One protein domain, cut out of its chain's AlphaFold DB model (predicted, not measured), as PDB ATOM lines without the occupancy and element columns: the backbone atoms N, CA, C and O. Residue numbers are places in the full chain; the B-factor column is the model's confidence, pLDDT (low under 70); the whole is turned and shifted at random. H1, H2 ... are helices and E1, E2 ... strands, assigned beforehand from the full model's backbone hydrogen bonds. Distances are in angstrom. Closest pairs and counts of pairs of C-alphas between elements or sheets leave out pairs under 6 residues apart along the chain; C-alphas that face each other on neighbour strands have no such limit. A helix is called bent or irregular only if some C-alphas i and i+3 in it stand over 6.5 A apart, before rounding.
ATOM      1  N   MET A  19      41.011 -13.387  -0.194       95.94
ATOM      2  CA  MET A  19      41.957 -13.319  -1.311       95.94
ATOM      3  C   MET A  19      43.065 -14.376  -1.195       95.94
ATOM      4  O   MET A  19      43.309 -15.128  -2.135       95.94
ATOM      5  N   ILE A  20      43.728 -14.461  -0.041       96.12
ATOM      6  CA  ILE A  20      44.910 -15.315   0.158       96.12
ATOM      7  C   ILE A  20      44.531 -16.787   0.305       96.12
ATOM      8  O   ILE A  20      45.211 -17.650  -0.245       96.12
ATOM      9  N   CYS A  21      43.473 -17.081   1.058       97.62
ATOM     10  CA  CYS A  21      43.136 -18.448   1.439       97.62
ATOM     11  C   CYS A  21      42.134 -19.100   0.490       97.62
ATOM     12  O   CYS A  21      42.191 -20.315   0.334       97.62
ATOM     13  N   VAL A  22      41.242 -18.323  -0.138       96.69
ATOM     14  CA  VAL A  22      40.167 -18.860  -0.987       96.69
ATOM     15  C   VAL A  22      40.433 -18.587  -2.458       96.69
ATOM     16  O   VAL A  22      40.595 -19.529  -3.223       96.69
ATOM     17  N   ARG A  23      40.524 -17.320  -2.868       94.50
ATOM     18  CA  ARG A  23      40.702 -16.984  -4.283       94.50
ATOM     19  C   ARG A  23      42.045 -17.481  -4.822       94.50
ATOM     20  O   ARG A  23      42.058 -18.130  -5.854       94.50
ATOM     21  N   ASN A  24      43.144 -17.298  -4.086       94.25
ATOM     22  CA  ASN A  24      44.473 -17.825  -4.444       94.25
ATOM     23  C   ASN A  24      44.640 -19.332  -4.137       94.25
ATOM     24  O   ASN A  24      45.626 -19.770  -3.528       94.25
ATOM     25  N   SER A  25      43.664 -20.131  -4.547       95.69
ATOM     26  CA  SER A  25      43.677 -21.596  -4.515       95.69
ATOM     27  C   SER A  25      43.345 -22.143  -5.909       95.69
ATOM     28  O   SER A  25      43.278 -21.367  -6.861       95.69
ATOM     29  N   MET A  26      43.077 -23.449  -6.017       93.56
ATOM     30  CA  MET A  26      42.509 -24.086  -7.219       93.56
ATOM     31  C   MET A  26      41.321 -23.312  -7.822       93.56
ATOM     32  O   MET A  26      41.052 -23.410  -9.014       93.56
ATOM     33  N   PHE A  47      24.349 -25.605 -22.665       97.31
ATOM     34  CA  PHE A  47      24.376 -27.001 -22.232       97.31
ATOM     35  C   PHE A  47      25.805 -27.542 -22.233       97.31
ATOM     36  O   PHE A  47      26.613 -27.176 -23.089       97.31
ATOM     37  N   VAL A  48      26.088 -28.453 -21.306       96.19
ATOM     38  CA  VAL A  48      27.226 -29.372 -21.393       96.19
ATOM     39  C   VAL A  48      26.716 -30.660 -22.023       96.19
ATOM     40  O   VAL A  48      25.686 -31.180 -21.598       96.19
ATOM     41  N   ILE A  49      27.416 -31.149 -23.045       97.00
ATOM     42  CA  ILE A  49      27.139 -32.452 -23.650       97.00
ATOM     43  C   ILE A  49      28.187 -33.421 -23.116       97.00
ATOM     44  O   ILE A  49      29.379 -33.212 -23.347       97.00
ATOM     45  N   ASP A  50      27.751 -34.429 -22.364       95.50
ATOM     46  CA  ASP A  50      28.650 -35.459 -21.845       95.50
ATOM     47  C   ASP A  50      28.953 -36.545 -22.896       95.50
ATOM     48  O   ASP A  50      28.457 -36.519 -24.025       95.50
ATOM     49  N   ALA A  51      29.804 -37.504 -22.529       97.12
ATOM     50  CA  ALA A  51      30.209 -38.589 -23.422       97.12
ATOM     51  C   ALA A  51      29.062 -39.554 -23.780       97.12
ATOM     52  O   ALA A  51      29.140 -40.224 -24.810       97.12
ATOM     53  N   ASP A  52      28.001 -39.593 -22.970       97.38
ATOM     54  CA  ASP A  52      26.798 -40.389 -23.221       97.38
ATOM     55  C   ASP A  52      25.787 -39.639 -24.113       97.38
ATOM     56  O   ASP A  52      24.760 -40.194 -24.508       97.38
ATOM     57  N   GLY A  53      26.084 -38.387 -24.477       96.88
ATOM     58  CA  GLY A  53      25.233 -37.536 -25.305       96.88
ATOM     59  C   GLY A  53      24.119 -36.835 -24.528       96.88
ATOM     60  O   GLY A  53      23.208 -36.280 -25.148       96.88
ATOM     61  N   ASN A  54      24.163 -36.826 -23.193       97.19
ATOM     62  CA  ASN A  54      23.184 -36.100 -22.393       97.19
ATOM     63  C   ASN A  54      23.428 -34.598 -22.499       97.19
ATOM     64  O   ASN A  54      24.550 -34.120 -22.350       97.19
ATOM     65  N   HIS A  55      22.352 -33.837 -22.691       97.44
ATOM     66  CA  HIS A  55      22.385 -32.380 -22.629       97.44
ATOM     67  C   HIS A  55      22.072 -31.940 -21.202       97.44
ATOM     68  O   HIS A  55      20.914 -31.929 -20.785       97.44
ATOM     69  N   ILE A  56      23.102 -31.564 -20.456       97.31
ATOM     70  CA  ILE A  56      22.971 -31.089 -19.082       97.31
ATOM     71  C   ILE A  56      22.874 -29.560 -19.122       97.31
ATOM     72  O   ILE A  56      23.821 -28.911 -19.578       97.31
ATOM     73  N   PRO A  57      21.768 -28.948 -18.661       96.75
ATOM     74  CA  PRO A  57      21.674 -27.495 -18.576       96.75
ATOM     75  C   PRO A  57      22.823 -26.905 -17.750       96.75
ATOM     76  O   PRO A  57      23.142 -27.399 -16.666       96.75
ATOM     77  N   TRP A  58      23.418 -25.805 -18.218       95.62
ATOM     78  CA  TRP A  58      24.527 -25.136 -17.521       95.62
ATOM     79  C   TRP A  58      24.179 -24.708 -16.083       95.62
ATOM     80  O   TRP A  58      25.031 -24.685 -15.194       95.62
ATOM     81  N   GLY A  59      22.909 -24.384 -15.827       92.88
ATOM     82  CA  GLY A  59      22.421 -24.046 -14.487       92.88
ATOM     83  C   GLY A  59      22.433 -25.221 -13.501       92.88
ATOM     84  O   GLY A  59      22.485 -24.990 -12.297       92.88
ATOM     85  N   SER A  60      22.423 -26.463 -13.994       94.12
ATOM     86  CA  SER A  60      22.345 -27.683 -13.178       94.12
ATOM     87  C   SER A  60      23.597 -28.556 -13.231       94.12
ATOM     88  O   SER A  60      23.658 -29.555 -12.520       94.12
ATOM     89  N   VAL A  61      24.582 -28.226 -14.071       94.81
ATOM     90  CA  VAL A  61      25.831 -28.993 -14.144       94.81
ATOM     91  C   VAL A  61      26.661 -28.796 -12.871       94.81
ATOM     92  O   VAL A  61      26.837 -27.664 -12.400       94.81
ATOM     93  N   SER A  62      27.188 -29.893 -12.318       93.56
ATOM     94  CA  SER A  62      28.229 -29.796 -11.293       93.56
ATOM     95  C   SER A  62      29.505 -29.278 -11.945       93.56
ATOM     96  O   SER A  62      29.957 -29.832 -12.943       93.56
ATOM     97  N   ARG A  63      30.060 -28.187 -11.416       90.75
ATOM     98  CA  ARG A  63      31.226 -27.505 -12.010       90.75
ATOM     99  C   ARG A  63      32.561 -28.111 -11.591       90.75
ATOM    100  O   ARG A  63      33.568 -27.801 -12.210       90.75
ATOM    101  N   PHE A  64      32.546 -28.921 -10.545       92.00
ATOM    102  CA  PHE A  64      33.671 -29.714 -10.085       92.00
ATOM    103  C   PHE A  64      33.139 -30.990  -9.424       92.00
ATOM    104  O   PHE A  64      31.995 -31.012  -8.945       92.00
ATOM    105  N   ASP A  65      33.932 -32.052  -9.436       92.88
ATOM    106  CA  ASP A  65      33.607 -33.328  -8.799       92.88
ATOM    107  C   ASP A  65      34.053 -33.392  -7.321       92.88
ATOM    108  O   ASP A  65      34.565 -32.425  -6.746       92.88
ATOM    109  N   ASP A  66      33.819 -34.536  -6.670       95.94
ATOM    110  CA  ASP A  66      34.173 -34.745  -5.260       95.94
ATOM    111  C   ASP A  66      35.689 -34.686  -5.010       95.94
ATOM    112  O   ASP A  66      36.133 -34.289  -3.925       95.94
ATOM    113  N   GLU A  67      36.504 -35.094  -5.982       96.56
ATOM    114  CA  GLU A  67      37.958 -35.066  -5.863       96.56
ATOM    115  C   GLU A  67      38.488 -33.636  -5.965       96.56
ATOM    116  O   GLU A  67      39.284 -33.219  -5.115       96.56
ATOM    117  N   GLU A  68      37.993 -32.870  -6.931       95.69
ATOM    118  CA  GLU A  68      38.281 -31.447  -7.087       95.69
ATOM    119  C   GLU A  68      37.802 -30.647  -5.866       95.69
ATOM    120  O   GLU A  68      38.549 -29.831  -5.319       95.69
ATOM    121  N   MET A  69      36.599 -30.929  -5.350       95.94
ATOM    122  CA  MET A  69      36.101 -30.301  -4.121       95.94
ATOM    123  C   MET A  69      37.017 -30.599  -2.930       95.94
ATOM    124  O   MET A  69      37.351 -29.703  -2.144       95.94
ATOM    125  N   ARG A  70      37.448 -31.856  -2.784       96.88
ATOM    126  CA  ARG A  70      38.368 -32.269  -1.720       96.88
ATOM    127  C   ARG A  70      39.714 -31.558  -1.834       96.88
ATOM    128  O   ARG A  70      40.253 -31.145  -0.804       96.88
ATOM    129  N   ASP A  71      40.262 -31.408  -3.041       96.81
ATOM    130  CA  ASP A  71      41.508 -30.665  -3.235       96.81
ATOM    131  C   ASP A  71      41.345 -29.182  -2.890       96.81
ATOM    132  O   ASP A  71      42.132 -28.652  -2.098       96.81
ATOM    133  N   LEU A  72      40.281 -28.536  -3.379       96.31
ATOM    134  CA  LEU A  72      39.984 -27.141  -3.062       96.31
ATOM    135  C   LEU A  72      39.918 -26.920  -1.546       96.31
ATOM    136  O   LEU A  72      40.595 -26.041  -1.009       96.31
ATOM    137  N   MET A  73      39.163 -27.752  -0.826       97.62
ATOM    138  CA  MET A  73      39.019 -27.607   0.623       97.62
ATOM    139  C   MET A  73      40.330 -27.851   1.371       97.62
ATOM    140  O   MET A  73      40.654 -27.101   2.294       97.62
ATOM    141  N   ARG A  74      41.131 -28.837   0.952       98.25
ATOM    142  CA  ARG A  74      42.477 -29.059   1.503       98.25
ATOM    143  C   ARG A  74      43.357 -27.822   1.324       98.25
ATOM    144  O   ARG A  74      44.032 -27.397   2.261       98.25
ATOM    145  N   GLN A  75      43.338 -27.232   0.132       98.25
ATOM    146  CA  GLN A  75      44.095 -26.028  -0.187       98.25
ATOM    147  C   GLN A  75      43.672 -24.827   0.669       98.25
ATOM    148  O   GLN A  75      44.550 -24.125   1.182       98.25
ATOM    149  N   VAL A  76      42.365 -24.612   0.843       98.25
ATOM    150  CA  VAL A  76      41.810 -23.527   1.666       98.25
ATOM    151  C   VAL A  76      42.172 -23.717   3.138       98.25
ATOM    152  O   VAL A  76      42.683 -22.789   3.764       98.25
ATOM    153  N   VAL A  77      41.979 -24.917   3.693       98.50
ATOM    154  CA  VAL A  77      42.267 -25.208   5.109       98.50
ATOM    155  C   VAL A  77      43.748 -25.020   5.429       98.50
ATOM    156  O   VAL A  77      44.077 -24.356   6.412       98.50
ATOM    157  N   ASN A  78      44.649 -25.523   4.580       98.50
ATOM    158  CA  ASN A  78      46.087 -25.339   4.779       98.50
ATOM    159  C   ASN A  78      46.476 -23.856   4.770       98.50
ATOM    160  O   ASN A  78      47.241 -23.414   5.622       98.50
ATOM    161  N   ARG A  79      45.920 -23.070   3.841       97.94
ATOM    162  CA  ARG A  79      46.193 -21.629   3.759       97.94
ATOM    163  C   ARG A  79      45.627 -20.867   4.952       97.94
ATOM    164  O   ARG A  79      46.313 -19.990   5.462       97.94
ATOM    165  N   LEU A  80      44.430 -21.217   5.429       98.00
ATOM    166  CA  LEU A  80      43.857 -20.643   6.652       98.00
ATOM    167  C   LEU A  80      44.745 -20.930   7.866       98.00
ATOM    168  O   LEU A  80      45.034 -20.019   8.640       98.00
ATOM    169  N   TYR A  81      45.220 -22.170   8.004       98.12
ATOM    170  CA  TYR A  81      46.148 -22.557   9.066       98.12
ATOM    171  C   TYR A  81      47.460 -21.764   8.993       98.12
ATOM    172  O   TYR A  81      47.905 -21.208   9.999       98.12
ATOM    173  N   THR A  82      48.056 -21.645   7.802       97.19
ATOM    174  CA  THR A  82      49.254 -20.822   7.585       97.19
ATOM    175  C   THR A  82      48.993 -19.355   7.907       97.19
ATOM    176  O   THR A  82      49.793 -18.751   8.612       97.19
ATOM    177  N   PHE A  83      47.873 -18.788   7.450       96.62
ATOM    178  CA  PHE A  83      47.519 -17.399   7.731       96.62
ATOM    179  C   PHE A  83      47.463 -17.148   9.235       96.62
ATOM    180  O   PHE A  83      48.082 -16.209   9.709       96.62
ATOM    181  N   GLN A  84      46.781 -18.008   9.994       95.25
ATOM    182  CA  GLN A  84      46.648 -17.863  11.446       95.25
ATOM    183  C   GLN A  84      47.978 -18.050  12.187       95.25
ATOM    184  O   GLN A  84      48.247 -17.334  13.149       95.25
ATOM    185  N   THR A  85      48.815 -18.985  11.733       97.19
ATOM    186  CA  THR A  85      50.099 -19.301  12.380       97.19
ATOM    187  C   THR A  85      51.151 -18.228  12.107       97.19
ATOM    188  O   THR A  85      51.893 -17.848  13.008       97.19
ATOM    189  N   CYS A  86      51.191 -17.711  10.878       96.50
ATOM    190  CA  CYS A  86      52.210 -16.770  10.420       96.50
ATOM    191  C   CYS A  86      51.738 -15.311  10.431       96.50
ATOM    192  O   CYS A  86      52.510 -14.437  10.055       96.50
ATOM    193  N   PHE A  87      50.499 -15.012  10.849       93.44
ATOM    194  CA  PHE A  87      49.912 -13.668  10.755       93.44
ATOM    195  C   PHE A  87      50.831 -12.577  11.312       93.44
ATOM    196  O   PHE A  87      51.011 -11.546  10.680       93.44
ATOM    197  N   ALA A  88      51.439 -12.798  12.479       92.81
ATOM    198  CA  ALA A  88      52.283 -11.801  13.138       92.81
ATOM    199  C   ALA A  88      53.712 -11.706  12.566       92.81
ATOM    200  O   ALA A  88      54.498 -10.868  13.010       92.81
ATOM    201  N   GLU A  89      54.076 -12.556  11.605       96.69
ATOM    202  CA  GLU A  89      55.409 -12.557  11.015       96.69
ATOM    203  C   GLU A  89      55.572 -11.389  10.023       96.69
ATOM    204  O   GLU A  89      54.739 -11.232   9.122       96.69
ATOM    205  N   PRO A  90      56.657 -10.590  10.104       95.44
ATOM    206  CA  PRO A  90      56.852  -9.427   9.230       95.44
ATOM    207  C   PRO A  90      56.794  -9.756   7.733       95.44
ATOM    208  O   PRO A  90      56.201  -9.019   6.947       95.44
ATOM    209  N   GLN A  91      57.369 -10.892   7.329       93.75
ATOM    210  CA  GLN A  91      57.323 -11.365   5.945       93.75
ATOM    211  C   GLN A  91      55.899 -11.660   5.465       93.75
ATOM    212  O   GLN A  91      55.587 -11.437   4.296       93.75
ATOM    213  N   PHE A  92      55.028 -12.145   6.350       94.06
ATOM    214  CA  PHE A  92      53.658 -12.492   6.003       94.06
ATOM    215  C   PHE A  92      52.759 -11.251   5.979       94.06
ATOM    216  O   PHE A  92      51.902 -11.133   5.107       94.06
ATOM    217  N   GLN A  93      53.025 -10.266   6.841       93.94
ATOM    218  CA  GLN A  93      52.379  -8.950   6.776       93.94
ATOM    219  C   GLN A  93      52.585  -8.273   5.412       93.94
ATOM    220  O   GLN A  93      51.626  -7.791   4.816       93.94
ATOM    221  N   ALA A  94      53.786  -8.361   4.827       92.56
ATOM    222  CA  ALA A  94      54.027  -7.851   3.473       92.56
ATOM    223  C   ALA A  94      53.186  -8.566   2.391       92.56
ATOM    224  O   ALA A  94      52.785  -7.957   1.394       92.56
ATOM    225  N   VAL A  95      52.894  -9.861   2.574       92.12
ATOM    226  CA  VAL A  95      51.991 -10.616   1.688       92.12
ATOM    227  C   VAL A  95      50.554 -10.121   1.840       92.12
ATOM    228  O   VAL A  95      49.868  -9.937   0.833       92.12
ATOM    229  N   ILE A  96      50.107  -9.871   3.072       93.25
ATOM    230  CA  ILE A  96      48.781  -9.315   3.361       93.25
ATOM    231  C   ILE A  96      48.621  -7.949   2.690       93.25
ATOM    232  O   ILE A  96      47.684  -7.768   1.910       93.25
ATOM    233  N   ASP A  97      49.566  -7.033   2.898       92.12
ATOM    234  CA  ASP A  97      49.527  -5.681   2.330       92.12
ATOM    235  C   ASP A  97      49.441  -5.693   0.801       92.12
ATOM    236  O   ASP A  97      48.645  -4.960   0.201       92.12
ATOM    237  N   LYS A  98      50.214  -6.575   0.152       91.00
ATOM    238  CA  LYS A  98      50.169  -6.762  -1.303       91.00
ATOM    239  C   LYS A  98      48.757  -7.115  -1.776       91.00
ATOM    240  O   LYS A  98      48.264  -6.524  -2.738       91.00
ATOM    241  N   TRP A  99      48.112  -8.086  -1.132       91.44
ATOM    242  CA  TRP A  99      46.800  -8.577  -1.559       91.44
ATOM    243  C   TRP A  99      45.652  -7.650  -1.163       91.44
ATOM    244  O   TRP A  99      44.687  -7.542  -1.917       91.44
ATOM    245  N   LEU A 100      45.783  -6.900  -0.068       90.81
ATOM    246  CA  LEU A 100      44.846  -5.831   0.285       90.81
ATOM    247  C   LEU A 100      44.778  -4.729  -0.778       90.81
ATOM    248  O   LEU A 100      43.735  -4.108  -0.960       90.81
ATOM    249  N   GLY A 101      45.860  -4.500  -1.531       89.50
ATOM    250  CA  GLY A 101      45.831  -3.617  -2.697       89.50
ATOM    251  C   GLY A 101      44.836  -4.067  -3.775       89.50
ATOM    252  O   GLY A 101      44.165  -3.230  -4.378       89.50
ATOM    253  N   VAL A 102      44.700  -5.381  -3.983       88.12
ATOM    254  CA  VAL A 102      43.828  -5.980  -5.009       88.12
ATOM    255  C   VAL A 102      42.357  -5.948  -4.587       88.12
ATOM    256  O   VAL A 102      41.482  -5.688  -5.412       88.12
ATOM    257  N   THR A 103      42.073  -6.156  -3.299       91.06
ATOM    258  CA  THR A 103      40.700  -6.221  -2.766       91.06
ATOM    259  C   THR A 103      40.037  -4.853  -2.579       91.06
ATOM    260  O   THR A 103      38.891  -4.779  -2.144       91.06
ATOM    261  N   ARG A 104      40.706  -3.750  -2.946       87.88
ATOM    262  CA  ARG A 104      40.141  -2.385  -2.881       87.88
ATOM    263  C   ARG A 104      38.896  -2.190  -3.740       87.88
ATOM    264  O   ARG A 104      38.113  -1.289  -3.474       87.88
ATOM    265  N   THR A 105      38.756  -2.995  -4.785       89.44
ATOM    266  CA  THR A 105      37.601  -2.970  -5.692       89.44
ATOM    267  C   THR A 105      36.446  -3.839  -5.202       89.44
ATOM    268  O   THR A 105      35.399  -3.852  -5.837       89.44
TER     269      THR A 105
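AT A GLANCE: This is residues 19 to 26 and 47 to 105 of the 120 residues of an uncharacterized protein of Tistrella mobilis (UniProt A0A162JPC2). A small two-stranded hairpin, E1 and E2, lies far out at one end of an extended model, and a short link leads from it to the long helix H2. At the other end H2 and H3 meet near their ends as a V, with the short helix H1 inside the V between them. The printed part has 67 residues with three named helices and two named strands, in the order H1, E1, E2, H2, H3; the sheet has the order E1 - E2 and is antiparallel, and the class is mostly helix. The whole is extended, with a radius of gyration of the C-alphas of 17.7 A and spans of 55 by 27 by 14 A.

HOW THE PARTS SIT: E1, residues 47 to 49, and E2, residues 55 to 57, form a hairpin, antiparallel with 149 degrees between their directions. The C-alphas of Val 48 and Ile 56 face each other at 5.1 A. N 48 and O 56 are within hydrogen-bond range at 2.9 A, and so are N 56 and O 48 at 2.9 A. E1 is apart from H2, residues 66 to 86, and both strands are apart from H3, residues 90 to 105. H2 and H3 are close but not clearly touching; their closest C-alphas, those of Cys 86 and Phe 92, are 6.3 A apart. Their lines stand at a steep tilt of 58 degrees, opposite ways. H1, residues 19 to 23, touches H2 at residues 75 to 83 alone, the closest C-alphas being those of Cys 21 and Arg 79 at 5.0 A. H1 also touches H3 at residues 96 to 103 alone, the closest C-alphas being those of Met 19 and Trp 99 at 6.8 A. H1 and E2 are apart. In H2 every O i to N i+4 pair is within hydrogen-bond range; in H3 it is 8 of 12, and in H1 0 of 1, with 0 of 2 O i to N i+3 pairs.

IN THESE COORDINATES: E1 measures 6.3 A from first to last C-alpha, beginning at C-alpha 47 (24.376, -27.001, -22.232), and E2 measures 6.4 A. H2 is the longest helix, 21 residues and 29.9 A, beginning at C-alpha 66 (34.173, -34.745, -5.260). H3 measures 25.2 A and ends at C-alpha 105 (37.601, -2.970, -5.692); it is irregular, but only just, with C-alphas 102 and 105 6.9 A apart. H1 measures 4.9 A and is neither bent nor irregular, but only just: C-alphas 20 and 23 are 6.3 A apart.

THE WHOLE: The two C-alphas farthest apart, those of Gly 53 and Pro 90, are 54.6 A apart. Residues 27 to 46 are not printed, and C-alphas 26 and 47 are 23.7 A apart across the cut, which lies in the link from H1 to E1. Of the links that are printed whole, E1 to E2 and H2 to H3 are tight, E2 to H2 is short, and none is long. The mean pLDDT of the printed part is 95.0, and no printed residue is under 70.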